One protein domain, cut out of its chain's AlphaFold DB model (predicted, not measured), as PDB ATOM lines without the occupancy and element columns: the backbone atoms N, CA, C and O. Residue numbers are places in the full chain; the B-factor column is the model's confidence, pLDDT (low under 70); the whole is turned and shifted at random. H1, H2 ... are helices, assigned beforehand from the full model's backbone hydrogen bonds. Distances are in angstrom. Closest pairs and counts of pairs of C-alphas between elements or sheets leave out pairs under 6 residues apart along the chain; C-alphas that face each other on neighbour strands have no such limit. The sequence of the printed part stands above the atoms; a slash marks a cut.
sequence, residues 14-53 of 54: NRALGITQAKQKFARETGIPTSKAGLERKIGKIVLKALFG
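This is residues 14 to 53 of the 54 residues of an uncharacterized protein of Prevotella copri DSM 18205 (UniProt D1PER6). What shape does the printed part make? Two helices, H1 and then H2, follow each other as offset segments of a rod, with residues 31 to 35 folding back between them. How is it made up? It has 40 residues with two named helices and no named strand: all helix, only just extended, close to loose, with a radius of gyration of the C-alphas of 13.6 A and spans of 44 by 17 by 6 A.

Where is H1? It holds residues 19 to 30, 16.6 A long, from C-alpha 19 at (-13.671, 55.009, 46.422). Where is H2? It holds residues 36 to 52, 23.5 A long, and ends with C-alpha 52 at (-28.540, 26.206, 26.257).

Do the helices touch? H1 and H2 are apart, with no C-alpha of the one within 8 A of the other. Are their backbones in order? In H1 and H2 every O i to N i+4 pair is within hydrogen-bond range.

How large is it? The C-alphas farthest apart, those of Ala 16 and Gly 53, are 44.8 A apart. Is anything missing or uncertain? The printed part has no cut, its H1 to H2 link is tight, and no printed residue is under 70 in pLDDT.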
ATOM      1  N   ASN A  14     -12.137  60.531  42.686       86.44
ATOM      2  CA  ASN A  14     -12.622  59.224  43.140       86.44
ATOM      3  C   ASN A  14     -11.489  58.261  43.541       86.44
ATOM      4  O   ASN A  14     -11.695  57.379  44.377       86.44
ATOM      5  N   ARG A  15     -10.292  58.419  42.952       86.75
ATOM      6  CA  ARG A  15      -9.098  57.648  43.327       86.75
ATOM      7  C   ARG A  15      -8.446  58.223  44.584       86.75
ATOM      8  O   ARG A  15      -8.075  57.442  45.457       86.75
ATOM      9  N   ALA A  16      -8.358  59.552  44.686       88.44
ATOM     10  CA  ALA A  16      -7.813  60.248  45.856       88.44
ATOM     11  C   ALA A  16      -8.660  60.011  47.121       88.44
ATOM     12  O   ALA A  16      -8.112  59.735  48.180       88.44
ATOM     13  N   LEU A  17      -9.989  60.009  46.985       91.19
ATOM     14  CA  LEU A  17     -10.944  59.709  48.058       91.19
ATOM     15  C   LEU A  17     -11.027  58.208  48.407       91.19
ATOM     16  O   LEU A  17     -11.811  57.817  49.263       91.19
ATOM     17  N   GLY A  18     -10.283  57.335  47.718       90.81
ATOM     18  CA  GLY A  18     -10.241  55.898  48.018       90.81
ATOM     19  C   GLY A  18     -11.442  55.075  47.531       90.81
ATOM     20  O   GLY A  18     -11.405  53.846  47.614       90.81
ATOM     21  N   ILE A  19     -12.466  55.693  46.935       90.75
ATOM     22  CA  ILE A  19     -13.671  55.009  46.422       90.75
ATOM     23  C   ILE A  19     -13.296  53.924  45.400       90.75
ATOM     24  O   ILE A  19     -13.844  52.821  45.408       90.75
ATOM     25  N   THR A  20     -12.331  54.212  44.519       90.06
ATOM     26  CA  THR A  20     -11.831  53.225  43.548       90.06
ATOM     27  C   THR A  20     -11.172  52.025  44.233       90.06
ATOM     28  O   THR A  20     -11.389  50.893  43.805       90.06
ATOM     29  N   GLN A  21     -10.405  52.256  45.301       90.25
ATOM     30  CA  GLN A  21      -9.714  51.189  46.028       90.25
ATOM     31  C   GLN A  21     -10.710  50.286  46.761       90.25
ATOM     32  O   GLN A  21     -10.585  49.066  46.690       90.25
ATOM     33  N   ALA A  22     -11.738  50.865  47.389       92.81
ATOM     34  CA  ALA A  22     -12.800  50.108  48.053       92.81
ATOM     35  C   ALA A  22     -13.542  49.182  47.074       92.81
ATOM     36  O   ALA A  22     -13.665  47.983  47.326       92.81
ATOM     37  N   LYS A  23     -13.952  49.704  45.908       91.19
ATOM     38  CA  LYS A  23     -14.582  48.893  44.848       91.19
ATOM     39  C   LYS A  23     -13.669  47.766  44.366       91.19
ATOM     40  O   LYS A  23     -14.134  46.655  44.130       91.19
ATOM     41  N   GLN A  24     -12.372  48.039  44.232       91.69
ATOM     42  CA  GLN A  24     -11.413  47.044  43.766       91.69
ATOM     43  C   GLN A  24     -11.164  45.938  44.800       91.69
ATOM     44  O   GLN A  24     -11.083  44.776  44.408       91.69
ATOM     45  N   LYS A  25     -11.074  46.271  46.094       93.00
ATOM     46  CA  LYS A  25     -10.978  45.277  47.175       93.00
ATOM     47  C   LYS A  25     -12.212  44.379  47.205       93.00
ATOM     48  O   LYS A  25     -12.070  43.168  47.086       93.00
ATOM     49  N   PHE A  26     -13.406  44.977  47.199       92.12
ATOM     50  CA  PHE A  26     -14.667  44.235  47.148       92.12
ATOM     51  C   PHE A  26     -14.735  43.282  45.946       92.12
ATOM     52  O   PHE A  26     -15.099  42.118  46.098       92.12
ATOM     53  N   ALA A  27     -14.340  43.741  44.754       91.31
ATOM     54  CA  ALA A  27     -14.332  42.905  43.553       91.31
ATOM     55  C   ALA A  27     -13.339  41.732  43.640       91.31
ATOM     56  O   ALA A  27     -13.612  40.668  43.089       91.31
ATOM     57  N   ARG A  28     -12.192  41.915  44.312       90.56
ATOM     58  CA  ARG A  28     -11.176  40.865  44.508       90.56
ATOM     59  C   ARG A  28     -11.599  39.841  45.560       90.56
ATOM     60  O   ARG A  28     -11.360  38.660  45.356       90.56
ATOM     61  N   GLU A  29     -12.228  40.292  46.640       92.75
ATOM     62  CA  GLU A  29     -12.692  39.426  47.731       92.75
ATOM     63  C   GLU A  29     -13.933  38.620  47.331       92.75
ATOM     64  O   GLU A  29     -13.985  37.414  47.542       92.75
ATOM     65  N   THR A  30     -14.922  39.265  46.705       88.38
ATOM     66  CA  THR A  30     -16.185  38.605  46.321       88.38
ATOM     67  C   THR A  30     -16.144  37.952  44.937       88.38
ATOM     68  O   THR A  30     -17.031  37.173  44.590       88.38
ATOM     69  N   GLY A  31     -15.170  38.309  44.090       85.69
ATOM     70  CA  GLY A  31     -15.138  37.902  42.680       85.69
ATOM     71  C   GLY A  31     -16.301  38.464  41.847       85.69
ATOM     72  O   GLY A  31     -16.562  37.996  40.732       85.69
ATOM     73  N   ILE A  32     -17.053  39.435  42.379       86.50
ATOM     74  CA  ILE A  32     -18.180  40.063  41.688       86.50
ATOM     75  C   ILE A  32     -17.673  41.314  40.960       86.50
ATOM     76  O   ILE A  32     -17.122  42.220  41.589       86.50
ATOM     77  N   PRO A  33     -17.859  41.407  39.631       88.31
ATOM     78  CA  PRO A  33     -17.443  42.582  38.887       88.31
ATOM     79  C   PRO A  33     -18.275  43.798  39.308       88.31
ATOM     80  O   PRO A  33     -19.493  43.812  39.167       88.31
ATOM     81  N   THR A  34     -17.611  44.862  39.750       89.94
ATOM     82  CA  THR A  34     -18.253  46.143  40.104       89.94
ATOM     83  C   THR A  34     -18.525  47.038  38.888       89.94
ATOM     84  O   THR A  34     -18.904  48.199  39.036       89.94
ATOM     85  N   SER A  35     -18.274  46.536  37.675       89.19
ATOM     86  CA  SER A  35     -18.538  47.218  36.403       89.19
ATOM     87  C   SER A  35     -19.828  46.701  35.773       89.19
ATOM     88  O   SER A  35     -20.031  45.487  35.746       89.19
ATOM     89  N   LYS A  36     -20.619  47.588  35.157       87.19
ATOM     90  CA  LYS A  36     -21.860  47.229  34.448       87.19
ATOM     91  C   LYS A  36     -21.643  46.124  33.402       87.19
ATOM     92  O   LYS A  36     -22.262  45.074  33.496       87.19
ATOM     93  N   ALA A  37     -20.670  46.300  32.504       88.44
ATOM     94  CA  ALA A  37     -20.360  45.313  31.463       88.44
ATOM     95  C   ALA A  37     -19.911  43.949  32.028       88.44
ATOM     96  O   ALA A  37     -20.260  42.893  31.504       88.44
ATOM     97  N   GLY A  38     -19.135  43.948  33.118       87.69
ATOM     98  CA  GLY A  38     -18.729  42.712  33.790       87.69
ATOM     99  C   GLY A  38     -19.912  41.974  34.422       87.69
ATOM    100  O   GLY A  38     -19.985  40.747  34.333       87.69
ATOM    101  N   LEU A  39     -20.856  42.712  35.011       90.19
ATOM    102  CA  LEU A  39     -22.078  42.145  35.574       90.19
ATOM    103  C   LEU A  39     -22.978  41.570  34.472       90.19
ATOM    104  O   LEU A  39     -23.414  40.427  34.585       90.19
ATOM    105  N   GLU A  40     -23.160  42.302  33.373       91.81
ATOM    106  CA  GLU A  40     -23.895  41.844  32.185       91.81
ATOM    107  C   GLU A  40     -23.290  40.564  31.596       91.81
ATOM    108  O   GLU A  40     -24.024  39.622  31.318       91.81
ATOM    109  N   ARG A  41     -21.956  40.454  31.484       92.44
ATOM    110  CA  ARG A  41     -21.299  39.199  31.057       92.44
ATOM    111  C   ARG A  41     -21.537  38.053  32.035       92.44
ATOM    112  O   ARG A  41     -21.695  36.915  31.594       92.44
ATOM    113  N   LYS A  42     -21.530  38.316  33.346       90.31
ATOM    114  CA  LYS A  42     -21.767  37.282  34.366       90.31
ATOM    115  C   LYS A  42     -23.206  36.769  34.293       90.31
ATOM    116  O   LYS A  42     -23.404  35.560  34.242       90.31
ATOM    117  N   ILE A  43     -24.180  37.675  34.209       90.25
ATOM    118  CA  ILE A  43     -25.602  37.340  34.053       90.25
ATOM    119  C   ILE A  43     -25.843  36.654  32.709       90.25
ATOM    120  O   ILE A  43     -26.442  35.588  32.675       90.25
ATOM    121  N   GLY A  44     -25.308  37.197  31.615       91.50
ATOM    122  CA  GLY A  44     -25.418  36.612  30.282       91.50
ATOM    123  C   GLY A  44     -24.887  35.180  30.228       91.50
ATOM    124  O   GLY A  44     -25.564  34.310  29.699       91.50
ATOM    125  N   LYS A  45     -23.737  34.887  30.854       89.44
ATOM    126  CA  LYS A  45     -23.239  33.505  30.990       89.44
ATOM    127  C   LYS A  45     -24.206  32.598  31.754       89.44
ATOM    128  O   LYS A  45     -24.389  31.459  31.346       89.44
ATOM    129  N   ILE A  46     -24.802  33.077  32.849       91.06
ATOM    130  CA  ILE A  46     -25.773  32.299  33.639       91.06
ATOM    131  C   ILE A  46     -27.025  32.014  32.807       91.06
ATOM    132  O   ILE A  46     -27.460  30.871  32.744       91.06
ATOM    133  N   VAL A  47     -27.561  33.033  32.135       91.81
ATOM    134  CA  VAL A  47     -28.747  32.926  31.278       91.81
ATOM    135  C   VAL A  47     -28.482  31.977  30.113       91.81
ATOM    136  O   VAL A  47     -29.257  31.057  29.896       91.81
ATOM    137  N   LEU A  48     -27.359  32.127  29.408       90.94
ATOM    138  CA  LEU A  48     -26.991  31.230  28.310       90.94
ATOM    139  C   LEU A  48     -26.790  29.791  28.791       90.94
ATOM    140  O   LEU A  48     -27.256  28.872  28.132       90.94
ATOM    141  N   LYS A  49     -26.158  29.584  29.951       90.38
ATOM    142  CA  LYS A  49     -26.009  28.251  30.546       90.38
ATOM    143  C   LYS A  49     -27.361  27.643  30.929       90.38
ATOM    144  O   LYS A  49     -27.571  26.456  30.718       90.38
ATOM    145  N   ALA A  50     -28.276  28.447  31.469       89.81
ATOM    146  CA  ALA A  50     -29.620  28.002  31.824       89.81
ATOM    147  C   ALA A  50     -30.472  27.674  30.586       89.81
ATOM    148  O   ALA A  50     -31.241  26.720  30.619       89.81
ATOM    149  N   LEU A  51     -30.325  28.442  29.502       88.44
ATOM    150  CA  LEU A  51     -31.098  28.270  28.269       88.44
ATOM    151  C   LEU A  51     -30.534  27.186  27.342       88.44
ATOM    152  O   LEU A  51     -31.304  26.473  26.708       88.44
ATOM    153  N   PHE A  52     -29.208  27.063  27.244       90.44
ATOM    154  CA  PHE A  52     -28.540  26.206  26.257       90.44
ATOM    155  C   PHE A  52     -27.748  25.041  26.859       90.44
ATOM    156  O   PHE A  52     -27.242  24.216  26.104       90.44
ATOM    157  N   GLY A  53     -27.669  24.932  28.190       72.38
ATOM    158  CA  GLY A  53     -27.399  23.684  28.915       72.38
ATOM    159  C   GLY A  53     -26.095  22.922  28.629       72.38
ATOM    160  O   GLY A  53     -25.936  21.829  29.167       72.38
TER     161      GLY A  53